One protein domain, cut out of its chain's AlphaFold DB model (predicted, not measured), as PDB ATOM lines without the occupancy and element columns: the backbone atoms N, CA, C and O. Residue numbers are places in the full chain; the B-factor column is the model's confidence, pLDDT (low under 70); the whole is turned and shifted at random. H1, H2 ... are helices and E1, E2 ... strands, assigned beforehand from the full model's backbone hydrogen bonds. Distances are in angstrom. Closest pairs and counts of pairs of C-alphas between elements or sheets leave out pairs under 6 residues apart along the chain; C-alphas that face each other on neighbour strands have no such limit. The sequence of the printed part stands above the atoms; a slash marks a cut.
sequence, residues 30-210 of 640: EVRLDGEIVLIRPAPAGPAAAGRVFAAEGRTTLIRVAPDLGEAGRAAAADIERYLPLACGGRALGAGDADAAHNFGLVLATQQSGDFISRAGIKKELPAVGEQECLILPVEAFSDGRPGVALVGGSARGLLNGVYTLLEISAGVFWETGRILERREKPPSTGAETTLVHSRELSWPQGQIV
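Overview. This is residues 30 to 210 of the 640 residues of an uncharacterized protein of Candidatus Aminicenantes bacterium RBG_16_63_16 (UniProt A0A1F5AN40). Two sheets stand like the walls of a V, with helices H1 and H3 side by side between them: the helices cover one face of a five-stranded sheet, and a four-stranded sheet packs on residues 82 to 88 of H1 and 164 to 171 of H3. The short pair E3 and E11 lies near the bend of the V, and H4 with its following loop lies at the far end of the smaller wall. The 181 printed residues hold four named helices and eleven named strands, in the order E1 E2 E3 E4 H1 E5 E6 H2 E7 E8 H3 E9 H4 E10 E11. The sheets E5 E4 E6 E8 E7 and E1 E2 E10 E9 are mixed, E3 and E11 antiparallel, and the class is mixed, helices and strands. The whole is compact, radius of gyration of the C-alphas 16.5 A, spanning 52 by 36 by 29 A.

Along the chain. E1 is residues 30 to 33, from C-alpha 30 at (127.852, 95.382, 130.138), E2 36 to 42, 19.6 A long, E3 51 to 56 and E4 60 to 65. H1, residues 67 to 88, is 27.7 A long, with a kink of 58 degrees near residue 74. E5 is 91 to 95, E6 104 to 110, 20.1 A, H2 114 to 119, E7 134 to 139 and E8 148 to 153. H3, 156 to 171, is 22.1 A long. E9 is 174 to 176, H4 178 to 181, E10 192 to 198, 18.9 A, and E11 201 to 205, ending at C-alpha 205 (124.727, 82.137, 105.361).

Arrangement. The five-stranded sheet is twisted; N 61 and O 91 join E4 and E5 at 2.8 A, N 106 and O 62 E6 and E4 at 2.8 A, N 151 and O 107 E8 and E6 at 2.8 A, and N 137 and O 150 the hairpin E7 and E8 at 2.8 A, each within hydrogen-bond range. E4, H1 and E5 form a strand-helix-strand unit, two parallel neighbour strands with a helix between, its crossover right-handed. H1 and H3 are on the same face, two layers, at heights of 7.6 A and 8.5 A over the sheet. They touch at a shallow tilt of 8 degrees, the same way, the closest C-alphas being Leu 69 and Ala 156, 5.5 A. H2 only grazes this sheet. H1 is also on one face of the sheet E1 E2 E10 E9, again two layers, with C-alphas of Ala 87 and His 198 closest at 4.5 A; H4 only grazes it. There the hairpin E1 and E2 has N 31 and O 38 at 2.8 A, parallel E2 and E10 N 39 and O 194 at 2.8 A, and antiparallel E10 and E9 N 174 and O 195 at 2.8 A. E10 runs on into E11 at 90 degrees, and E11 pairs with E3, N 52 and O 204 at 2.8 A. Every O i to N i+4 pair is within hydrogen-bond range in H2 and H3, 14 of 18 in H1, and H4 is too short for one.

Size, cuts and confidence. The farthest C-alphas, of Glu 125 and Glu 185, are 53.3 A apart. The printed part has no cut, and the link from H2 to E7 is long, 14 residues. Mean pLDDT of the printed part is 85.9; residues 45 to 50, 95 to 99, 124 and 178 to 191 are under 70.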
ATOM      1  N   GLU A  30     126.540  94.745 130.269       90.88
ATOM      2  CA  GLU A  30     127.852  95.382 130.138       90.88
ATOM      3  C   GLU A  30     128.947  94.436 130.653       90.88
ATOM      4  O   GLU A  30     128.865  93.925 131.772       90.88
ATOM      5  N   VAL A  31     129.974  94.194 129.839       91.12
ATOM      6  CA  VAL A  31     131.180  93.439 130.196       91.12
ATOM      7  C   VAL A  31     132.380  94.362 130.045       91.12
ATOM      8  O   VAL A  31     132.581  94.956 128.988       91.12
ATOM      9  N   ARG A  32     133.182  94.489 131.103       88.00
ATOM     10  CA  ARG A  32     134.401  95.303 131.097       88.00
ATOM     11  C   ARG A  32     135.611  94.396 130.942       88.00
ATOM     12  O   ARG A  32     135.801  93.484 131.742       88.00
ATOM     13  N   LEU A  33     136.387  94.652 129.898       85.06
ATOM     14  CA  LEU A  33     137.653  94.004 129.584       85.06
ATOM     15  C   LEU A  33     138.785  95.027 129.731       85.06
ATOM     16  O   LEU A  33     138.544  96.236 129.791       85.06
ATOM     17  N   ASP A  34     140.029  94.555 129.742       80.06
ATOM     18  CA  ASP A  34     141.194  95.438 129.771       80.06
ATOM     19  C   ASP A  34     141.216  96.340 128.527       80.06
ATOM     20  O   ASP A  34     141.465  95.897 127.404       80.06
ATOM     21  N   GLY A  35     140.921  97.628 128.731       75.94
ATOM     22  CA  GLY A  35     140.898  98.637 127.673       75.94
ATOM     23  C   GLY A  35     139.664  98.614 126.762       75.94
ATOM     24  O   GLY A  35     139.686  99.290 125.734       75.94
ATOM     25  N   GLU A  36     138.593  97.890 127.110       84.62
ATOM     26  CA  GLU A  36     137.375  97.807 126.290       84.62
ATOM     27  C   GLU A  36     136.102  97.568 127.123       84.62
ATOM     28  O   GLU A  36     136.099  96.816 128.095       84.62
ATOM     29  N   ILE A  37     134.996  98.195 126.722       88.31
ATOM     30  CA  ILE A  37     133.654  97.960 127.260       88.31
ATOM     31  C   ILE A  37     132.806  97.324 126.160       88.31
ATOM     32  O   ILE A  37     132.704  97.853 125.053       88.31
ATOM     33  N   VAL A  38     132.172  96.198 126.481       91.75
ATOM     34  CA  VAL A  38     131.340  95.433 125.555       91.75
ATOM     35  C   VAL A  38     129.891  95.423 126.035       91.75
ATOM     36  O   VAL A  38     129.602  94.961 127.140       91.75
ATOM     37  N   LEU A  39     128.978  95.918 125.204       92.38
ATOM     38  CA  LEU A  39     127.535  95.865 125.421       92.38
ATOM     39  C   LEU A  39     126.944  94.674 124.666       92.38
ATOM     40  O   LEU A  39     127.041  94.580 123.446       92.38
ATOM     41  N   ILE A  40     126.321  93.765 125.404       93.38
ATOM     42  CA  ILE A  40     125.780  92.506 124.898       93.38
ATOM     43  C   ILE A  40     124.259  92.565 124.979       93.38
ATOM     44  O   ILE A  40     123.716  92.692 126.076       93.38
ATOM     45  N   ARG A  41     123.564  92.409 123.852       91.31
ATOM     46  CA  ARG A  41     122.107  92.189 123.834       91.31
ATOM     47  C   ARG A  41     121.767  90.758 123.421       91.31
ATOM     48  O   ARG A  41     122.523  90.168 122.653       91.31
ATOM     49  N   PRO A  42     120.644  90.182 123.874       87.69
ATOM     50  CA  PRO A  42     120.164  88.919 123.326       87.69
ATOM     51  C   PRO A  42     119.802  89.067 121.843       87.69
ATOM     52  O   PRO A  42     119.363  90.133 121.402       87.69
ATOM     53  N   ALA A  43     119.958  87.988 121.076       84.00
ATOM     54  CA  ALA A  43     119.423  87.912 119.724       84.00
ATOM     55  C   ALA A  43     117.898  88.123 119.735       84.00
ATOM     56  O   ALA A  43     117.214  87.581 120.612       84.00
ATOM     57  N   PRO A  44     117.347  88.899 118.783       74.19
ATOM     58  CA  PRO A  44     115.904  89.028 118.649       74.19
ATOM     59  C   PRO A  44     115.276  87.655 118.391       74.19
ATOM     60  O   PRO A  44     115.858  86.809 117.710       74.19
ATOM     61  N   ALA A  45     114.078  87.430 118.934       64.81
ATOM     62  CA  ALA A  45     113.331  86.205 118.682       64.81
ATOM     63  C   ALA A  45     113.008  86.109 117.182       64.81
ATOM     64  O   ALA A  45     112.228  86.896 116.651       64.81
ATOM     65  N   GLY A  46     113.634  85.158 116.495       59.75
ATOM     66  CA  GLY A  46     113.485  84.960 115.061       59.75
ATOM     67  C   GLY A  46     114.022  83.595 114.635       59.75
ATOM     68  O   GLY A  46     114.708  82.934 115.421       59.75
ATOM     69  N   PRO A  47     113.688  83.133 113.420       55.91
ATOM     70  CA  PRO A  47     114.248  81.896 112.897       55.91
ATOM     71  C   PRO A  47     115.773  82.020 112.818       55.91
ATOM     72  O   PRO A  47     116.292  83.038 112.358       55.91
ATOM     73  N   ALA A  48     116.488  80.981 113.260       60.66
ATOM     74  CA  ALA A  48     117.932  80.913 113.077       60.66
ATOM     75  C   ALA A  48     118.255  81.049 111.582       60.66
ATOM     76  O   ALA A  48     117.598  80.429 110.738       60.66
ATOM     77  N   ALA A  49     119.243  81.879 111.247       59.19
ATOM     78  CA  ALA A  49     119.672  82.036 109.868       59.19
ATOM     79  C   ALA A  49     120.143  80.676 109.329       59.19
ATOM     80  O   ALA A  49     121.048  80.054 109.890       59.19
ATOM     81  N   ALA A  50     119.524  80.212 108.239       68.31
ATOM     82  CA  ALA A  50     119.954  79.001 107.553       68.31
ATOM     83  C   ALA A  50     121.401  79.190 107.067       68.31
ATOM     84  O   ALA A  50     121.689  80.072 106.256       68.31
ATOM     85  N   GLY A  51     122.326  78.379 107.578       80.06
ATOM     86  CA  GLY A  51     123.748  78.611 107.357       80.06
ATOM     87  C   GLY A  51     124.648  77.518 107.917       80.06
ATOM     88  O   GLY A  51     124.191  76.564 108.548       80.06
ATOM     89  N   ARG A  52     125.951  77.648 107.664       87.94
ATOM     90  CA  ARG A  52     126.977  76.768 108.226       87.94
ATOM     91  C   ARG A  52     127.392  77.299 109.592       87.94
ATOM     92  O   ARG A  52     127.934  78.397 109.685       87.94
ATOM     93  N   VAL A  53     127.148  76.511 110.634       90.62
ATOM     94  CA  VAL A  53     127.597  76.827 111.995       90.62
ATOM     95  C   VAL A  53     129.118  76.727 112.066       90.62
ATOM     96  O   VAL A  53     129.697  75.736 111.615       90.62
ATOM     97  N   PHE A  54     129.750  77.750 112.633       92.62
ATOM     98  CA  PHE A  54     131.193  77.772 112.885       92.62
ATOM     99  C   PHE A  54     131.540  78.030 114.351       92.62
ATOM    100  O   PHE A  54     132.702  77.909 114.718       92.62
ATOM    101  N   ALA A  55     130.558  78.365 115.186       94.69
ATOM    102  CA  ALA A  55     130.721  78.487 116.627       94.69
ATOM    103  C   ALA A  55     129.398  78.178 117.327       94.69
ATOM    104  O   ALA A  55     128.329  78.502 116.811       94.69
ATOM    105  N   ALA A  56     129.460  77.569 118.508       94.88
ATOM    106  CA  ALA A  56     128.277  77.290 119.313       94.88
ATOM    107  C   ALA A  56     128.622  77.212 120.800       94.88
ATOM    108  O   ALA A  56     129.775  76.971 121.173       94.88
ATOM    109  N   GLU A  57     127.608  77.389 121.638       95.12
ATOM    110  CA  GLU A  57     127.705  77.304 123.092       95.12
ATOM    111  C   GLU A  57     128.351  75.985 123.542       95.12
ATOM    112  O   GLU A  57     127.987  74.894 123.090       95.12
ATOM    113  N   GLY A  58     129.367  76.080 124.406       94.56
ATOM    114  CA  GLY A  58     130.101  74.921 124.923       94.56
ATOM    115  C   GLY A  58     130.934  74.152 123.885       94.56
ATOM    116  O   GLY A  58     131.500  73.108 124.214       94.56
ATOM    117  N   ARG A  59     131.027  74.634 122.639       95.88
ATOM    118  CA  ARG A  59     131.832  74.033 121.566       95.88
ATOM    119  C   ARG A  59     133.110  74.827 121.318       95.88
ATOM    120  O   ARG A  59     133.176  76.023 121.588       95.88
ATOM    121  N   THR A  60     134.115  74.153 120.770       95.25
ATOM    122  CA  THR A  60     135.419  74.750 120.459       95.25
ATOM    123  C   THR A  60     135.568  75.001 118.961       95.25
ATOM    124  O   THR A  60     135.346  74.099 118.150       95.25
ATOM    125  N   THR A  61     136.009  76.205 118.612       95.00
ATOM    126  CA  THR A  61     136.384  76.632 117.260       95.00
ATOM    127  C   THR A  61     137.901  76.752 117.180       95.00
ATOM    128  O   THR A  61     138.503  77.475 117.975       95.00
ATOM    129  N   LEU A  62     138.519  76.038 116.242       94.38
ATOM    130  CA  LEU A  62     139.953  76.106 115.982       94.38
ATOM    131  C   LEU A  62     140.235  77.161 114.913       94.38
ATOM    132  O   LEU A  62     139.745  77.038 113.791       94.38
ATOM    133  N   ILE A  63     141.036  78.169 115.246       94.44
ATOM    134  CA  ILE A  63     141.468  79.208 114.310       94.44
ATOM    135  C   ILE A  63     142.836  78.806 113.763       94.44
ATOM    136  O   ILE A  63     143.800  78.695 114.521       94.44
ATOM    137  N   ARG A  64     142.918  78.608 112.447       93.31
ATOM    138  CA  ARG A  64     144.163  78.336 111.722       93.31
ATOM    139  C   ARG A  64     144.533  79.560 110.899       93.31
ATOM    140  O   ARG A  64     143.764  79.971 110.031       93.31
ATOM    141  N   VAL A  65     145.708  80.123 111.160       94.19
ATOM    142  CA  VAL A  65     146.178  81.365 110.532       94.19
ATOM    143  C   VAL A  65     147.354  81.063 109.617       94.19
ATOM    144  O   VAL A  65     148.342  80.478 110.056       94.19
ATOM    145  N   ALA A  66     147.259  81.465 108.351       93.12
ATOM    146  CA  ALA A  66     148.358  81.312 107.411       93.12
ATOM    147  C   ALA A  66     149.597  82.126 107.862       93.12
ATOM    148  O   ALA A  66     149.446  83.273 108.301       93.12
ATOM    149  N   PRO A  67     150.826  81.582 107.748       89.25
ATOM    150  CA  PRO A  67     152.037  82.242 108.252       89.25
ATOM    151  C   PRO A  67     152.349  83.602 107.612       89.25
ATOM    152  O   PRO A  67     152.977  84.450 108.245       89.25
ATOM    153  N   ASP A  68     151.911  83.828 106.372       89.88
ATOM    154  CA  ASP A  68     152.157  85.057 105.609       89.88
ATOM    155  C   ASP A  68     151.343  86.270 106.100       89.88
ATOM    156  O   ASP A  68     151.579  87.392 105.662       89.88
ATOM    157  N   LEU A  69     150.416  86.077 107.042       91.31
ATOM    158  CA  LEU A  69     149.504  87.127 107.503       91.31
ATOM    159  C   LEU A  69     150.082  88.086 108.552       91.31
ATOM    160  O   LEU A  69     149.476  89.125 108.811       91.31
ATOM    161  N   GLY A  70     151.217  87.759 109.177       91.88
ATOM    162  CA  GLY A  70     151.906  88.651 110.116       91.88
ATOM    163  C   GLY A  70     151.003  89.234 111.218       91.88
ATOM    164  O   GLY A  70     150.296  88.506 111.916       91.88
ATOM    165  N   GLU A  71     151.049  90.559 111.394       93.62
ATOM    166  CA  GLU A  71     150.256  91.280 112.403       93.62
ATOM    167  C   GLU A  71     148.748  91.226 112.125       93.62
ATOM    168  O   GLU A  71     147.965  91.028 113.049       93.62
ATOM    169  N   ALA A  72     148.327  91.292 110.861       93.25
ATOM    170  CA  ALA A  72     146.918  91.171 110.494       93.25
ATOM    171  C   ALA A  72     146.317  89.818 110.913       93.25
ATOM    172  O   ALA A  72     145.202  89.766 111.431       93.25
ATOM    173  N   GLY A  73     147.067  88.723 110.744       93.81
ATOM    174  CA  GLY A  73     146.647  87.393 111.192       93.81
ATOM    175  C   GLY A  73     146.504  87.301 112.713       93.81
ATOM    176  O   GLY A  73     145.517  86.755 113.207       93.81
ATOM    177  N   ARG A  74     147.453  87.890 113.458       93.69
ATOM    178  CA  ARG A  74     147.389  87.971 114.927       93.69
ATOM    179  C   ARG A  74     146.193  88.787 115.403       93.69
ATOM    180  O   ARG A  74     145.459  88.323 116.269       93.69
ATOM    181  N   ALA A  75     145.975  89.964 114.818       94.06
ATOM    182  CA  ALA A  75     144.852  90.832 115.155       94.06
ATOM    183  C   ALA A  75     143.503  90.150 114.878       94.06
ATOM    184  O   ALA A  75     142.611  90.184 115.724       94.06
ATOM    185  N   ALA A  76     143.374  89.469 113.733       95.00
ATOM    186  CA  ALA A  76     142.179  88.704 113.392       95.00
ATOM    187  C   ALA A  76     141.884  87.609 114.424       95.00
ATOM    188  O   ALA A  76     140.770  87.537 114.946       95.00
ATOM    189  N   ALA A  77     142.879  86.772 114.735       94.44
ATOM    190  CA  ALA A  77     142.729  85.697 115.709       94.44
ATOM    191  C   ALA A  77     142.368  86.238 117.100       94.44
ATOM    192  O   ALA A  77     141.422  85.743 117.705       94.44
ATOM    193  N   ALA A  78     143.044  87.296 117.560       92.88
ATOM    194  CA  ALA A  78     142.781  87.917 118.855       92.88
ATOM    195  C   ALA A  78     141.353  88.479 118.968       92.88
ATOM    196  O   ALA A  78     140.704  88.308 120.001       92.88
ATOM    197  N   ASP A  79     140.834  89.117 117.913       94.12
ATOM    198  CA  ASP A  79     139.458  89.624 117.905       94.12
ATOM    199  C   ASP A  79     138.436  88.469 117.892       94.12
ATOM    200  O   ASP A  79     137.451  88.508 118.631       94.12
ATOM    201  N   ILE A  80     138.680  87.390 117.138       94.94
ATOM    202  CA  ILE A  80     137.812  86.198 117.166       94.94
ATOM    203  C   ILE A  80     137.832  85.543 118.556       94.94
ATOM    204  O   ILE A  80     136.770  85.241 119.103       94.94
ATOM    205  N   GLU A  81     139.015  85.356 119.147       93.50
ATOM    206  CA  GLU A  81     139.183  84.795 120.492       93.50
ATOM    207  C   GLU A  81     138.479  85.619 121.567       93.50
ATOM    208  O   GLU A  81     137.919  85.059 122.509       93.50
ATOM    209  N   ARG A  82     138.466  86.944 121.403       92.19
ATOM    210  CA  ARG A  82     137.805  87.873 122.316       92.19
ATOM    211  C   ARG A  82     136.286  87.830 122.196       92.19
ATOM    212  O   ARG A  82     135.601  87.741 123.214       92.19
ATOM    213  N   TYR A  83     135.745  87.940 120.982       94.44
ATOM    214  CA  TYR A  83     134.310  88.187 120.801       94.44
ATOM    215  C   TYR A  83     133.476  86.915 120.666       94.44
ATOM    216  O   TYR A  83     132.325  86.918 121.098       94.44
ATOM    217  N   LEU A  84     134.021  85.815 120.138       93.94
ATOM    218  CA  LEU A  84     133.267  84.567 119.968       93.94
ATOM    219  C   LEU A  84     132.739  84.011 121.308       93.94
ATOM    220  O   LEU A  84     131.547  83.688 121.375       93.94
ATOM    221  N   PRO A  85     133.528  83.958 122.404       93.06
ATOM    222  CA  PRO A  85     133.013  83.506 123.698       93.06
ATOM    223  C   PRO A  85     131.893  84.391 124.250       93.06
ATOM    224  O   PRO A  85     130.957  83.886 124.866       93.06
ATOM    225  N   LEU A  86     131.951  85.703 124.005       94.94
ATOM    226  CA  LEU A  86     130.909  86.640 124.433       94.94
ATOM    227  C   LEU A  86     129.639  86.504 123.577       94.94
ATOM    228  O   LEU A  86     128.525  86.548 124.102       94.94
ATOM    229  N   ALA A  87     129.812  86.296 122.272       93.94
ATOM    230  CA  ALA A  87     128.729  86.186 121.308       93.94
ATOM    231  C   ALA A  87     127.942  84.880 121.427       93.94
ATOM    232  O   ALA A  87     126.732  84.907 121.238       93.94
ATOM    233  N   CYS A  88     128.577  83.752 121.768       93.62
ATOM    234  CA  CYS A  88     127.850  82.480 121.818       93.62
ATOM    235  C   CYS A  88     128.177  81.532 122.967       93.62
ATOM    236  O   CYS A  88     127.689  80.408 122.968       93.62
ATOM    237  N   GLY A  89     129.013  81.922 123.933       91.75
ATOM    238  CA  GLY A  89     129.431  81.016 125.013       91.75
ATOM    239  C   GLY A  89     130.293  79.838 124.532       91.75
ATOM    240  O   GLY A  89     130.444  78.840 125.240       91.75
ATOM    241  N   GLY A  90     130.824  79.920 123.309       91.38
ATOM    242  CA  GLY A  90     131.780  78.962 122.763       91.38
ATOM    243  C   GLY A  90     133.212  79.248 123.213       91.38
ATOM    244  O   GLY A  90     133.492  80.214 123.923       91.38
ATOM    245  N   ARG A  91     134.147  78.411 122.766       93.38
ATOM    246  CA  ARG A  91     135.590  78.627 122.913       93.38
ATOM    247  C   ARG A  91     136.219  78.835 121.545       93.38
ATOM    248  O   ARG A  91     135.860  78.156 120.587       93.38
ATOM    249  N   ALA A  92     137.189  79.728 121.481       92.12
ATOM    250  CA  ALA A  92     138.042  79.935 120.324       92.12
ATOM    251  C   ALA A  92     139.485  79.641 120.739       92.12
ATOM    252  O   ALA A  92     139.901  80.036 121.828       92.12
ATOM    253  N   LEU A  93     140.206  78.890 119.910       88.81
ATOM    254  CA  LEU A  93     141.608  78.554 120.129       88.81
ATOM    255  C   LEU A  93     142.391  78.895 118.866       88.81
ATOM    256  O   LEU A  93     142.207  78.246 117.836       88.81
ATOM    257  N   GLY A  94     143.272  79.883 118.950       80.56
ATOM    258  CA  GLY A  94     144.341  80.099 117.993       80.56
ATOM    259  C   GLY A  94     145.336  78.963 118.115       80.56
ATOM    260  O   GLY A  94     146.044  78.836 119.115       80.56
ATOM    261  N   ALA A  95     145.380  78.108 117.104       59.97
ATOM    262  CA  ALA A  95     146.433  77.122 117.003       59.97
ATOM    263  C   ALA A  95     147.433  77.585 115.948       59.97
ATOM    264  O   ALA A  95     147.063  78.038 114.864       59.97
ATOM    265  N   GLY A  96     148.718  77.403 116.253       56.62
ATOM    266  CA  GLY A  96     149.668  77.075 115.192       56.62
ATOM    267  C   GLY A  96     149.300  75.724 114.553       56.62
ATOM    268  O   GLY A  96     148.149  75.295 114.581       56.62
ATOM    269  N   ASP A  97     150.276  74.982 114.041       47.38
ATOM    270  CA  ASP A  97     150.049  73.684 113.375       47.38
ATOM    271  C   ASP A  97     149.593  72.524 114.308       47.38
ATOM    272  O   ASP A  97     149.794  71.355 113.991       47.38
ATOM    273  N   ALA A  98     149.006  72.794 115.482       55.31
ATOM    274  CA  ALA A  98     148.659  71.770 116.471       55.31
ATOM    275  C   ALA A  98     147.224  71.224 116.320       55.31
ATOM    276  O   ALA A  98     146.252  71.982 116.248       55.31
ATOM    277  N   ASP A  99     147.088  69.896 116.388       65.44
ATOM    278  CA  ASP A  99     145.814  69.170 116.424       65.44
ATOM    279  C   ASP A  99     145.121  69.308 117.791       65.44
ATOM    280  O   ASP A  99     145.129  68.409 118.634       65.44
ATOM    281  N   ALA A 100     144.507  70.465 118.037       79.25
ATOM    282  CA  ALA A 100     143.634  70.649 119.190       79.25
ATOM    283  C   ALA A 100     142.257  70.014 118.936       79.25
ATOM    284  O   ALA A 100     141.686  70.137 117.850       79.25
ATOM    285  N   ALA A 101     141.677  69.374 119.955       85.94
ATOM    286  CA  ALA A 101     140.311  68.864 119.876       85.94
ATOM    287  C   ALA A 101     139.315  70.021 119.685       85.94
ATOM    288  O   ALA A 101     139.214  70.920 120.523       85.94
ATOM    289  N   HIS A 102     138.564  69.986 118.586       93.56
ATOM    290  CA  HIS A 102     137.642  71.052 118.212       93.56
ATOM    291  C   HIS A 102     136.398  70.521 117.492       93.56
ATOM    292  O   HIS A 102     136.336  69.367 117.060       93.56
ATOM    293  N   ASN A 103     135.382  71.377 117.406       95.50
ATOM    294  CA  ASN A 103     134.107  71.097 116.754       95.50
ATOM    295  C   ASN A 103     134.003  71.779 115.389       95.50
ATOM    296  O   ASN A 103     133.411  71.194 114.485       95.50
ATOM    297  N   PHE A 104     134.585  72.974 115.260       95.38
ATOM    298  CA  PHE A 104     134.521  73.797 114.055       95.38
ATOM    299  C   PHE A 104     135.898  74.330 113.661       95.38
ATOM    300  O   PHE A 104     136.701  74.652 114.537       95.38
ATOM    301  N   GLY A 105     136.153  74.448 112.359       93.88
ATOM    302  CA  GLY A 105     137.354  75.084 111.817       93.88
ATOM    303  C   GLY A 105     137.092  76.515 111.338       93.88
ATOM    304  O   GLY A 105     136.065  76.801 110.722       93.88
ATOM    305  N   LEU A 106     138.044  77.411 111.582       95.31
ATOM    306  CA  LEU A 106     138.089  78.741 110.991       95.31
ATOM    307  C   LEU A 106     139.460  78.950 110.348       95.31
ATOM    308  O   LEU A 106     140.467  79.066 111.045       95.31
ATOM    309  N   VAL A 107     139.509  78.958 109.017       94.94
ATOM    310  CA  VAL A 107     140.764  79.068 108.257       94.94
ATOM    311  C   VAL A 107     140.923  80.489 107.740       94.94
ATOM    312  O   VAL A 107     140.055  80.979 107.021       94.94
ATOM    313  N   LEU A 108     142.034  81.136 108.087       96.44
ATOM    314  CA  LEU A 108     142.373  82.497 107.684       96.44
ATOM    315  C   LEU A 108     143.598  82.466 106.766       96.44
ATOM    316  O   LEU A 108     144.669  82.025 107.186       96.44
ATOM    317  N   ALA A 109     143.454  82.923 105.524       95.44
ATOM    318  CA  ALA A 109     144.507  82.856 104.511       95.44
ATOM    319  C   ALA A 109     144.462  84.032 103.524       95.44
ATOM    320  O   ALA A 109     143.461  84.747 103.424       95.44
ATOM    321  N   THR A 110     145.529  84.208 102.748       94.94
ATOM    322  CA  THR A 110     145.508  85.035 101.535       94.94
ATOM    323  C   THR A 110     145.492  84.157 100.287       94.94
ATOM    324  O   THR A 110     145.781  82.962 100.349       94.94
ATOM    325  N   GLN A 111     145.210  84.741  99.121       91.94
ATOM    326  CA  GLN A 111     145.365  84.033  97.843       91.94
ATOM    327  C   GLN A 111     146.796  83.532  97.595       91.94
ATOM    328  O   GLN A 111     146.987  82.586  96.833       91.94
ATOM    329  N   GLN A 112     147.796  84.132  98.247       91.56
ATOM    330  CA  GLN A 112     149.196  83.719  98.148       91.56
ATOM    331  C   GLN A 112     149.504  82.498  99.032       91.56
ATOM    332  O   GLN A 112     150.468  81.781  98.771       91.56
ATOM    333  N   SER A 113     148.651  82.183 100.013       92.19
ATOM    334  CA  SER A 113     148.793  81.041 100.926       92.19
ATOM    335  C   SER A 113     148.389  79.691 100.290       92.19
ATOM    336  O   SER A 113     147.785  78.842 100.952       92.19
ATOM    337  N   GLY A 114     148.681  79.460  99.006       88.25
ATOM    338  CA  GLY A 114     148.133  78.342  98.216       88.25
ATOM    339  C   GLY A 114     148.362  76.942  98.809       88.25
ATOM    340  O   GLY A 114     147.444  76.113  98.823       88.25
ATOM    341  N   ASP A 115     149.547  76.685  99.365       89.88
ATOM    342  CA  ASP A 115     149.865  75.414 100.030       89.88
ATOM    343  C   ASP A 115     149.057  75.219 101.318       89.88
ATOM    344  O   ASP A 115     148.557  74.126 101.584       89.88
ATOM    345  N   PHE A 116     148.886  76.286 102.102       91.75
ATOM    346  CA  PHE A 116     148.105  76.272 103.337       91.75
ATOM    347  C   PHE A 116     146.617  76.021 103.052       91.75
ATOM    348  O   PHE A 116     146.004  75.152 103.671       91.75
ATOM    349  N   ILE A 117     146.063  76.706 102.045       92.12
ATOM    350  CA  ILE A 117     144.688  76.510 101.557       92.12
ATOM    351  C   ILE A 117     144.481  75.058 101.102       92.12
ATOM    352  O   ILE A 117     143.504  74.414 101.492       92.12
ATOM    353  N   SER A 118     145.429  74.519 100.330       90.25
ATOM    354  CA  SER A 118     145.365  73.140  99.834       90.25
ATOM    355  C   SER A 118     145.396  72.118 100.977       90.25
ATOM    356  O   SER A 118     144.608  71.173 100.975       90.25
ATOM    357  N   ARG A 119     146.260  72.312 101.983       89.81
ATOM    358  CA  ARG A 119     146.344  71.435 103.170       89.81
ATOM    359  C   ARG A 119     145.101  71.499 104.052       89.81
ATOM    360  O   ARG A 119     144.759  70.501 104.682       89.81
ATOM    361  N   ALA A 120     144.403  72.631 104.072       88.94
ATOM    362  CA  ALA A 120     143.123  72.765 104.760       88.94
ATOM    363  C   ALA A 120     141.975  72.010 104.054       88.94
ATOM    364  O   ALA A 120     140.896  71.881 104.625       88.94
ATOM    365  N   GLY A 121     142.185  71.490 102.838       89.56
ATOM    366  CA  GLY A 121     141.150  70.804 102.057       89.56
ATOM    367  C   GLY A 121     140.218  71.755 101.298       89.56
ATOM    368  O   GLY A 121     139.146  71.346 100.856       89.56
ATOM    369  N   ILE A 122     140.608  73.022 101.129       89.31
ATOM    370  CA  ILE A 122     139.857  74.005 100.341       89.31
ATOM    371  C   ILE A 122     140.225  73.820  98.858       89.31
ATOM    372  O   ILE A 122     141.395  73.644  98.516       89.31
ATOM    373  N   LYS A 123     139.225  73.823  97.963       76.94
ATOM    374  CA  LYS A 123     139.412  73.580  96.517       76.94
ATOM    375  C   LYS A 123     140.463  74.526  95.911       76.94
ATOM    376  O   LYS A 123     140.482  75.708  96.230       76.94
ATOM    377  N   LYS A 124     141.278  74.009  94.979       61.03
ATOM    378  CA  LYS A 124     142.366  74.761  94.318       61.03
ATOM    379  C   LYS A 124     141.896  75.917  93.426       61.03
ATOM    380  O   LYS A 124     142.637  76.876  93.257       61.03
ATOM    381  N   GLU A 125     140.692  75.842  92.863       73.12
ATOM    382  CA  GLU A 125     140.151  76.888  91.985       73.12
ATOM    383  C   GLU A 125     139.279  77.862  92.786       73.12
ATOM    384  O   GLU A 125     138.050  77.782  92.782       73.12
ATOM    385  N   LEU A 126     139.929  78.764  93.524       84.81
ATOM    386  CA  LEU A 126     139.268  79.919  94.128       84.81
ATOM    387  C   LEU A 126     139.246  81.078  93.119       84.81
ATOM    388  O   LEU A 126     140.234  81.270  92.406       84.81
ATOM    389  N   PRO A 127     138.163  81.872  93.041       88.44
ATOM    390  CA  PRO A 127     138.162  83.060  92.196       88.44
ATOM    391  C   PRO A 127     139.214  84.062  92.673       88.44
ATOM    392  O   PRO A 127     139.473  84.178  93.872       88.44
ATOM    393  N   ALA A 128     139.782  84.819  91.733       88.25
ATOM    394  CA  ALA A 128     140.593  85.990  92.047       88.25
ATOM    395  C   ALA A 128     139.770  86.985  92.890       88.25
ATOM    396  O   ALA A 128     138.604  87.230  92.578       88.25
ATOM    397  N   VAL A 129     140.372  87.542  93.942       91.94
ATOM    398  CA  VAL A 129     139.771  88.609  94.753       91.94
ATOM    399  C   VAL A 129     140.744  89.779  94.838       91.94
ATOM    400  O   VAL A 129     141.958  89.586  94.907       91.94
ATOM    401  N   GLY A 130     140.222  91.001  94.787       92.94
ATOM    402  CA  GLY A 130     141.030  92.218  94.842       92.94
ATOM    403  C   GLY A 130     141.779  92.381  96.169       92.94
ATOM    404  O   GLY A 130     141.438  91.769  97.177       92.94
ATOM    405  N   GLU A 131     142.779  93.269  96.195       92.88
ATOM    406  CA  GLU A 131     143.657  93.505  97.359       92.88
ATOM    407  C   GLU A 131     142.877  93.708  98.670       92.88
ATOM    408  O   GLU A 131     143.244  93.163  99.709       92.88
ATOM    409  N   GLN A 132     141.779  94.464  98.635       93.06
ATOM    410  CA  GLN A 132     140.965  94.755  99.818       93.06
ATOM    411  C   GLN A 132     139.747  93.837  99.976       93.06
ATOM    412  O   GLN A 132     138.984  94.013 100.924       93.06
ATOM    413  N   GLU A 133     139.558  92.878  99.078       95.38
ATOM    414  CA  GLU A 133     138.415  91.971  99.066       95.38
ATOM    415  C   GLU A 133     138.707  90.694  99.863       95.38
ATOM    416  O   GLU A 133     139.861  90.301 100.077       95.38
ATOM    417  N   CYS A 134     137.637  90.032 100.299       96.38
ATOM    418  CA  CYS A 134     137.731  88.746 100.976       96.38
ATOM    419  C   CYS A 134     136.690  87.778 100.462       96.38
ATOM    420  O   CYS A 134     135.502  88.090 100.383       96.38
ATOM    421  N   LEU A 135     137.147  86.570 100.189       95.56
ATOM    422  CA  LEU A 135     136.301  85.443  99.906       95.56
ATOM    423  C   LEU A 135     135.912  84.737 101.211       95.56
ATOM    424  O   LEU A 135     136.787  84.221 101.901       95.56
ATOM    425  N   ILE A 136     134.616  84.679 101.531       94.69
ATOM    426  CA  ILE A 136     134.084  84.008 102.727       94.69
ATOM    427  C   ILE A 136     133.302  82.763 102.296       94.69
ATOM    428  O   ILE A 136     132.341  82.850 101.524       94.69
ATOM    429  N   LEU A 137     133.741  81.601 102.780       92.12
ATOM    430  CA  LEU A 137     133.320  80.286 102.301       92.12
ATOM    431  C   LEU A 137     132.846  79.403 103.457       92.12
ATOM    432  O   LEU A 137     133.659  79.061 104.315       92.12
ATOM    433  N   PRO A 138     131.587  78.945 103.470       92.31
ATOM    434  CA  PRO A 138     131.215  77.822 104.314       92.31
ATOM    435  C   PRO A 138     131.884  76.542 103.790       92.31
ATOM    436  O   PRO A 138     131.825  76.240 102.598       92.31
ATOM    437  N   VAL A 139     132.499  75.769 104.683       91.50
ATOM    438  CA  VAL A 139     133.193  74.512 104.373       91.50
ATOM    439  C   VAL A 139     132.485  73.363 105.083       91.50
ATOM    440  O   VAL A 139     132.252  73.408 106.292       91.50
ATOM    441  N   GLU A 140     132.106  72.332 104.324       89.75
ATOM    442  CA  GLU A 140     131.389  71.172 104.874       89.75
ATOM    443  C   GLU A 140     132.281  70.314 105.764       89.75
ATOM    444  O   GLU A 140     131.859  69.891 106.837       89.75
ATOM    445  N   ALA A 141     133.512  70.091 105.311       91.31
ATOM    446  CA  ALA A 141     134.551  69.382 106.028       91.31
ATOM    447  C   ALA A 141     135.914  69.903 105.560       91.31
ATOM    448  O   ALA A 141     136.213  69.873 104.365       91.31
ATOM    449  N   PHE A 142     136.728  70.389 106.495       92.56
ATOM    450  CA  PHE A 142     138.159  70.586 106.281       92.56
ATOM    451  C   PHE A 142     138.873  69.227 106.208       92.56
ATOM    452  O   PHE A 142     138.257  68.170 106.364       92.56
ATOM    453  N   SER A 143     140.185  69.236 105.981       90.31
ATOM    454  CA  SER A 143     141.006  68.017 105.906       90.31
ATOM    455  C   SER A 143     140.962  67.130 107.161       90.31
ATOM    456  O   SER A 143     141.206  65.931 107.064       90.31
ATOM    457  N   ASP A 144     140.590  67.682 108.315       88.69
ATOM    458  CA  ASP A 144     140.365  66.962 109.578       88.69
ATOM    459  C   ASP A 144     138.914  66.468 109.772       88.69
ATOM    460  O   ASP A 144     138.556  65.952 110.834       88.69
ATOM    461  N   GLY A 145     138.058  66.639 108.761       91.19
ATOM    462  CA  GLY A 145     136.656  66.238 108.782       91.19
ATOM    463  C   GLY A 145     135.722  67.186 109.538       91.19
ATOM    464  O   GLY A 145     134.539  66.867 109.683       91.19
ATOM    465  N   ARG A 146     136.201  68.331 110.049       92.94
ATOM    466  CA  ARG A 146     135.365  69.284 110.796       92.94
ATOM    467  C   ARG A 146     134.742  70.337 109.877       92.94
ATOM    468  O   ARG A 146     135.409  70.815 108.965       92.94
ATOM    469  N   PRO A 147     133.477  70.728 110.102       94.00
ATOM    470  CA  PRO A 147     132.851  71.814 109.356       94.00
ATOM    471  C   PRO A 147     133.365  73.182 109.816       94.00
ATOM    472  O   PRO A 147     133.910  73.318 110.910       94.00
ATOM    473  N   GLY A 148     133.110  74.222 109.027       93.94
ATOM    474  CA  GLY A 148     133.273  75.598 109.491       93.94
ATOM    475  C   GLY A 148     133.310  76.616 108.363       93.94
ATOM    476  O   GLY A 148     132.545  76.498 107.406       93.94
ATOM    477  N   VAL A 149     134.161  77.635 108.489       95.00
ATOM    478  CA  VAL A 149     134.258  78.747 107.527       95.00
ATOM    479  C   VAL A 149     135.719  79.004 107.160       95.00
ATOM    480  O   VAL A 149     136.606  78.945 108.008       95.00
ATOM    481  N   ALA A 150     135.984  79.290 105.889       95.19
ATOM    482  CA  ALA A 150     137.276  79.764 105.409       95.19
ATOM    483  C   ALA A 150     137.162  81.204 104.904       95.19
ATOM    484  O   ALA A 150     136.192  81.557 104.231       95.19
ATOM    485  N   LEU A 151     138.167  82.018 105.214       96.81
ATOM    486  CA  LEU A 151     138.316  83.389 104.745       96.81
ATOM    487  C   LEU A 151     139.621  83.499 103.963       96.81
ATOM    488  O   LEU A 151     140.699  83.246 104.504       96.81
ATOM    489  N   VAL A 152     139.514  83.873 102.689       96.06
ATOM    490  CA  VAL A 152     140.655  84.023 101.780       96.06
ATOM    491  C   VAL A 152     140.686  85.456 101.257       96.06
ATOM    492  O   VAL A 152     139.889  85.839 100.404       96.06
ATOM    493  N   GLY A 153     141.577  86.276 101.810       96.38
ATOM    494  CA  GLY A 153     141.771  87.664 101.384       96.38
ATOM    495  C   GLY A 153     142.623  87.786 100.121       96.38
ATOM    496  O   GLY A 153     143.541  86.990  99.917       96.38
ATOM    497  N   GLY A 154     142.393  88.818  99.305       95.12
ATOM    498  CA  GLY A 154     143.347  89.190  98.243       95.12
ATOM    499  C   GLY A 154     144.676  89.709  98.805       95.12
ATOM    500  O   GLY A 154     145.725  89.578  98.184       95.12
ATOM    501  N   SER A 155     144.637  90.233 100.031       94.69
ATOM    502  CA  SER A 155     145.793  90.565 100.864       94.69
ATOM    503  C   SER A 155     145.473  90.312 102.341       94.69
ATOM    504  O   SER A 155     144.336  89.988 102.700       94.69
ATOM    505  N   ALA A 156     146.451  90.545 103.217       95.00
ATOM    506  CA  ALA A 156     146.248  90.584 104.664       95.00
ATOM    507  C   ALA A 156     145.157  91.594 105.090       95.00
ATOM    508  O   ALA A 156     144.350  91.304 105.976       95.00
ATOM    509  N   ARG A 157     145.064  92.751 104.410       94.44
ATOM    510  CA  ARG A 157     144.002  93.741 104.657       94.44
ATOM    511  C   ARG A 157     142.636  93.215 104.239       94.44
ATOM    512  O   ARG A 157     141.669  93.362 104.984       94.44
ATOM    513  N   GLY A 158     142.570  92.601 103.057       95.25
ATOM    514  CA  GLY A 158     141.358  91.963 102.553       95.25
ATOM    515  C   GLY A 158     140.831  90.925 103.539       95.25
ATOM    516  O   GLY A 158     139.670  90.994 103.933       95.25
ATOM    517  N   LEU A 159     141.703  90.043 104.042       96.19
ATOM    518  CA  LEU A 159     141.343  89.058 105.065       96.19
ATOM    519  C   LEU A 159     140.726  89.710 106.311       96.19
ATOM    520  O   LEU A 159     139.655  89.283 106.739       96.19
ATOM    521  N   LEU A 160     141.379  90.726 106.891       96.06
ATOM    522  CA  LEU A 160     140.859  91.425 108.072       96.06
ATOM    523  C   LEU A 160     139.450  91.972 107.826       96.06
ATOM    524  O   LEU A 160     138.557  91.778 108.651       96.06
ATOM    525  N   ASN A 161     139.221  92.587 106.662       95.38
ATOM    526  CA  ASN A 161     137.896  93.083 106.300       95.38
ATOM    527  C   ASN A 161     136.844  91.959 106.276       95.38
ATOM    528  O   ASN A 161     135.706  92.171 106.706       95.38
ATOM    529  N   GLY A 162     137.222  90.767 105.806       95.69
ATOM    530  CA  GLY A 162     136.377  89.573 105.821       95.69
ATOM    531  C   GLY A 162     136.079  89.066 107.229       95.69
ATOM    532  O   GLY A 162     134.922  88.794 107.539       95.69
ATOM    533  N   VAL A 163     137.084  89.007 108.107       96.44
ATOM    534  CA  VAL A 163     136.920  88.584 109.512       96.44
ATOM    535  C   VAL A 163     135.959  89.509 110.247       96.44
ATOM    536  O   VAL A 163     135.025  89.044 110.903       96.44
ATOM    537  N   TYR A 164     136.124  90.820 110.085       95.94
ATOM    538  CA  TYR A 164     135.216  91.783 110.696       95.94
ATOM    539  C   TYR A 164     133.794  91.664 110.142       95.94
ATOM    540  O   TYR A 164     132.829  91.818 110.884       95.94
ATOM    541  N   THR A 165     133.648  91.316 108.863       93.94
ATOM    542  CA  THR A 165     132.339  91.078 108.233       93.94
ATOM    543  C   THR A 165     131.674  89.809 108.749       93.94
ATOM    544  O   THR A 165     130.475  89.822 109.022       93.94
ATOM    545  N   LEU A 166     132.443  88.738 108.954       93.88
ATOM    546  CA  LEU A 166     131.957  87.515 109.581       93.88
ATOM    547  C   LEU A 166     131.397  87.801 110.981       93.88
ATOM    548  O   LEU A 166     130.274  87.393 111.276       93.88
ATOM    549  N   LEU A 167     132.155  88.510 111.826       94.50
ATOM    550  CA  LEU A 167     131.743  88.841 113.196       94.50
ATOM    551  C   LEU A 167     130.523  89.768 113.227       94.50
ATOM    552  O   LEU A 167     129.611  89.569 114.027       94.50
ATOM    553  N   GLU A 168     130.470  90.752 112.337       91.94
ATOM    554  CA  GLU A 168     129.350  91.682 112.258       91.94
ATOM    555  C   GLU A 168     128.048  90.991 111.836       91.94
ATOM    556  O   GLU A 168     127.021  91.165 112.486       91.94
ATOM    557  N   ILE A 169     128.088  90.152 110.797       90.19
ATOM    558  CA  ILE A 169     126.892  89.456 110.300       90.19
ATOM    559  C   ILE A 169     126.460  88.344 111.259       90.19
ATOM    560  O   ILE A 169     125.270  88.189 111.520       90.19
ATOM    561  N   SER A 170     127.410  87.568 111.786       90.12
ATOM    562  CA  SER A 170     127.081  86.357 112.552       90.12
ATOM    563  C   SER A 170     126.803  86.651 114.025       90.12
ATOM    564  O   SER A 170     125.989  85.969 114.639       90.12
ATOM    565  N   ALA A 171     127.488  87.643 114.599       90.81
ATOM    566  CA  ALA A 171     127.434  87.972 116.023       90.81
ATOM    567  C   ALA A 171     126.972  89.413 116.297       90.81
ATOM    568  O   ALA A 171     126.990  89.854 117.446       90.81
ATOM    569  N   GLY A 172     126.570  90.173 115.271       90.38
ATOM    570  CA  GLY A 172     126.123  91.556 115.440       90.38
ATOM    571  C   GLY A 172     127.181  92.446 116.089       90.38
ATOM    572  O   GLY A 172     126.814  93.320 116.871       90.38
ATOM    573  N   VAL A 173     128.469  92.171 115.841       93.06
ATOM    574  CA  VAL A 173     129.588  92.921 116.424       93.06
ATOM    575  C   VAL A 173     129.751  94.258 115.705       93.06
ATOM    576  O   VAL A 173     130.000  94.286 114.501       93.06
ATOM    577  N   PHE A 174     129.663  95.359 116.451       91.50
ATOM    578  CA  PHE A 174     129.895  96.718 115.964       91.50
ATOM    579  C   PHE A 174     130.917  97.428 116.851       91.50
ATOM    580  O   PHE A 174     130.748  97.492 118.068       91.50
ATOM    581  N   TRP A 175     131.970  97.963 116.231       89.88
ATOM    582  CA  TRP A 175     133.046  98.685 116.914       89.88
ATOM    583  C   TRP A 175     132.776 100.182 116.882       89.88
ATOM    584  O   TRP A 175     133.057 100.863 115.891       89.88
ATOM    585  N   GLU A 176     132.242 100.686 117.983       85.94
ATOM    586  CA  GLU A 176     131.896 102.089 118.136       85.94
ATOM    587  C   GLU A 176     133.162 102.936 118.317       85.94
ATOM    588  O   GLU A 176     134.204 102.452 118.766       85.94
ATOM    589  N   THR A 177     133.096 104.222 117.962       72.31
ATOM    590  CA  THR A 177     134.228 105.166 118.114       72.31
ATOM    591  C   THR A 177     134.728 105.265 119.555       72.31
ATOM    592  O   THR A 177     135.912 105.521 119.784       72.31
ATOM    593  N   GLY A 178     133.821 105.036 120.511       63.62
ATOM    594  CA  GLY A 178     134.031 105.135 121.951       63.62
ATOM    595  C   GLY A 178     134.685 106.438 122.407       63.62
ATOM    596  O   GLY A 178     134.758 107.413 121.661       63.62
ATOM    597  N   ARG A 179     135.225 106.433 123.630       62.56
ATOM    598  CA  ARG A 179     136.069 107.521 124.171       62.56
ATOM    599  C   ARG A 179     137.539 107.430 123.738       62.56
ATOM    600  O   ARG A 179     138.396 108.133 124.271       62.56
ATOM    601  N   ILE A 180     137.863 106.552 122.782       57.03
ATOM    602  CA  ILE A 180     139.232 106.319 122.284       57.03
ATOM    603  C   ILE A 180     139.848 107.597 121.698       57.03
ATOM    604  O   ILE A 180     141.064 107.778 121.707       57.03
ATOM    605  N   LEU A 181     138.996 108.489 121.201       53.19
ATOM    606  CA  LEU A 181     139.382 109.705 120.501       53.19
ATOM    607  C   LEU A 181     139.174 110.969 121.366       53.19
ATOM    608  O   LEU A 181     139.556 112.068 120.958       53.19
ATOM    609  N   GLU A 182     138.635 110.808 122.581       52.41
ATOM    610  CA  GLU A 182     138.397 111.854 123.580       52.41
ATOM    611  C   GLU A 182     139.510 111.864 124.634       52.41
ATOM    612  O   GLU A 182     139.333 111.342 125.732       52.41
ATOM    613  N   ARG A 183     140.690 112.436 124.365       50.62
ATOM    614  CA  ARG A 183     141.672 112.618 125.453       50.62
ATOM    615  C   ARG A 183     142.426 113.934 125.360       50.62
ATOM    616  O   ARG A 183     143.350 114.080 124.563       50.62
ATOM    617  N   ARG A 184     142.070 114.861 126.258       48.75
ATOM    618  CA  ARG A 184     143.021 115.852 126.780       48.75
ATOM    619  C   ARG A 184     143.687 115.371 128.068       48.75
ATOM    620  O   ARG A 184     144.880 115.592 128.194       48.75
ATOM    621  N   GLU A 185     143.015 114.606 128.932       42.25
ATOM    622  CA  GLU A 185     143.625 114.004 130.133       42.25
ATOM    623  C   GLU A 185     142.939 112.656 130.453       42.25
ATOM    624  O   GLU A 185     141.722 112.533 130.349       42.25
ATOM    625  N   LYS A 186     143.709 111.595 130.747       43.25
ATOM    626  CA  LYS A 186     143.185 110.231 130.995       43.25
ATOM    627  C   LYS A 186     142.393 110.163 132.310       43.25
ATOM    628  O   LYS A 186     142.909 110.596 133.337       43.25
ATOM    629  N   PRO A 187     141.300 109.378 132.332       42.16
ATOM    630  CA  PRO A 187     141.176 108.329 133.347       42.16
ATOM    631  C   PRO A 187     141.337 106.915 132.754       42.16
ATOM    632  O   PRO A 187     141.088 106.714 131.559       42.16
ATOM    633  N   PRO A 188     141.687 105.907 133.584       37.81
ATOM    634  CA  PRO A 188     141.902 104.506 133.182       37.81
ATOM    635  C   PRO A 188     140.664 103.789 132.610       37.81
ATOM    636  O   PRO A 188     140.775 102.663 132.139       37.81
ATOM    637  N   SER A 189     139.486 104.416 132.656       43.66
ATOM    638  CA  SER A 189     138.183 103.840 132.291       43.66
ATOM    639  C   SER A 189     137.726 104.127 130.853       43.66
ATOM    640  O   SER A 189     136.627 103.727 130.475       43.66
ATOM    641  N   THR A 190     138.535 104.818 130.045       53.53
ATOM    642  CA  THR A 190     138.207 105.186 128.655       53.53
ATOM    643  C   THR A 190     138.726 104.115 127.688       53.53
ATOM    644  O   THR A 190     139.837 104.215 127.171       53.53
ATOM    645  N   GLY A 191     137.966 103.031 127.532       61.47
ATOM    646  CA  GLY A 191     138.282 101.919 126.629       61.47
ATOM    647  C   GLY A 191     137.637 102.053 125.247       61.47
ATOM    648  O   GLY A 191     136.833 102.953 125.012       61.47
ATOM    649  N   ALA A 192     137.974 101.128 124.346       78.19
ATOM    650  CA  ALA A 192     137.175 100.871 123.152       78.19
ATOM    651  C   ALA A 192     135.741 100.496 123.531       78.19
ATOM    652  O   ALA A 192     135.508  99.962 124.614       78.19
ATOM    653  N   GLU A 193     134.785 100.762 122.650       86.69
ATOM    654  CA  GLU A 193     133.385 100.424 122.887       86.69
ATOM    655  C   GLU A 193     132.900  99.510 121.771       86.69
ATOM    656  O   GLU A 193     133.039  99.828 120.592       86.69
ATOM    657  N   THR A 194     132.327  98.372 122.150       90.75
ATOM    658  CA  THR A 194     131.827  97.380 121.199       90.75
ATOM    659  C   THR A 194     130.423  96.954 121.585       90.75
ATOM    660  O   THR A 194     130.137  96.685 122.751       90.75
ATOM    661  N   THR A 195     129.548  96.857 120.596       92.00
ATOM    662  CA  THR A 195     128.223  96.257 120.733       92.00
ATOM    663  C   THR A 195     128.248  94.861 120.130       92.00
ATOM    664  O   THR A 195     128.862  94.674 119.086       92.00
ATOM    665  N   LEU A 196     127.586  93.883 120.751       93.62
ATOM    666  CA  LEU A 196     127.408  92.550 120.173       93.62
ATOM    667  C   LEU A 196     126.044  91.937 120.496       93.62
ATOM    668  O   LEU A 196     125.371  92.305 121.465       93.62
ATOM    669  N   VAL A 197     125.662  90.958 119.683       92.25
ATOM    670  CA  VAL A 197     124.445  90.164 119.831       92.25
ATOM    671  C   VAL A 197     124.803  88.759 120.301       92.25
ATOM    672  O   VAL A 197     125.619  88.070 119.691       92.25
ATOM    673  N   HIS A 198     124.171  88.322 121.388       93.12
ATOM    674  CA  HIS A 198     124.348  86.989 121.937       93.12
ATOM    675  C   HIS A 198     123.370  85.983 121.314       93.12
ATOM    676  O   HIS A 198     122.153  86.168 121.390       93.12
ATOM    677  N   SER A 199     123.902  84.893 120.762       91.38
ATOM    678  CA  SER A 199     123.164  83.770 120.172       91.38
ATOM    679  C   SER A 199     123.777  82.442 120.613       91.38
ATOM    680  O   SER A 199     124.981  82.360 120.806       91.38
ATOM    681  N   ARG A 200     122.994  81.362 120.721       91.19
ATOM    682  CA  ARG A 200     123.529  80.027 121.078       91.19
ATOM    683  C   ARG A 200     124.484  79.454 120.032       91.19
ATOM    684  O   ARG A 200     125.334  78.624 120.350       91.19
ATOM    685  N   GLU A 201     124.334  79.885 118.788       92.44
ATOM    686  CA  GLU A 201     125.172  79.484 117.666       92.44
ATOM    687  C   GLU A 201     125.429  80.667 116.736       92.44
ATOM    688  O   GLU A 201     124.583  81.553 116.585       92.44
ATOM    689  N   LEU A 202     126.611  80.665 116.120       92.31
ATOM    690  CA  LEU A 202     126.992  81.589 115.060       92.31
ATOM    691  C   LEU A 202     127.087  80.803 113.760       92.31
ATOM    692  O   LEU A 202     127.807  79.799 113.664       92.31
ATOM    693  N   SER A 203     126.365  81.277 112.756       90.56
ATOM    694  CA  SER A 203     126.330  80.680 111.432       90.56
ATOM    695  C   SER A 203     126.683  81.709 110.368       90.56
ATOM    696  O   SER A 203     126.378  82.894 110.490       90.56
ATOM    697  N   TRP A 204     127.334  81.240 109.308       90.75
ATOM    698  CA  TRP A 204     127.483  82.003 108.076       90.75
ATOM    699  C   TRP A 204     126.411  81.564 107.071       90.75
ATOM    700  O   TRP A 204     126.209  80.349 106.935       90.75
ATOM    701  N   PRO A 205     125.730  82.489 106.363       84.44
ATOM    702  CA  PRO A 205     124.727  82.137 105.361       84.44
ATOM    703  C   PRO A 205     125.234  81.119 104.334       84.44
ATOM    704  O   PRO A 205     126.430  81.023 104.054       84.44
ATOM    705  N   GLN A 206     124.316  80.342 103.757       79.81
ATOM    706  CA  GLN A 206     124.680  79.429 102.675       79.81
ATOM    707  C   GLN A 206     125.245  80.197 101.470       79.81
ATOM    708  O   GLN A 206     124.737  81.251 101.095       79.81
ATOM    709  N   GLY A 207     126.260  79.615 100.832       80.38
ATOM    710  CA  GLY A 207     126.881  80.171  99.635       80.38
ATOM    711  C   GLY A 207     128.186  80.918  99.896       80.38
ATOM    712  O   GLY A 207     128.578  81.219 101.021       80.38
ATOM    713  N   GLN A 208     128.886  81.163  98.799       82.44
ATOM    714  CA  GLN A 208     130.157  81.865  98.750       82.44
ATOM    715  C   GLN A 208     129.909  83.358  98.526       82.44
ATOM    716  O   GLN A 208     129.187  83.723  97.599       82.44
ATOM    717  N   ILE A 209     130.537  84.216  99.334       87.19
ATOM    718  CA  ILE A 209     130.458  85.675  99.178       87.19
ATOM    719  C   ILE A 209     131.861  86.230  98.953       87.19
ATOM    720  O   ILE A 209     132.793  85.895  99.681       87.19
ATOM    721  N   VAL A 210     131.993  87.110  97.961       89.19
ATOM    722  CA  VAL A 210     133.139  88.015  97.849       89.19
ATOM    723  C   VAL A 210     132.724  89.329  98.493       89.19
ATOM    724  O   VAL A 210     131.916  90.074  97.936       89.19
TER     725      VAL A 210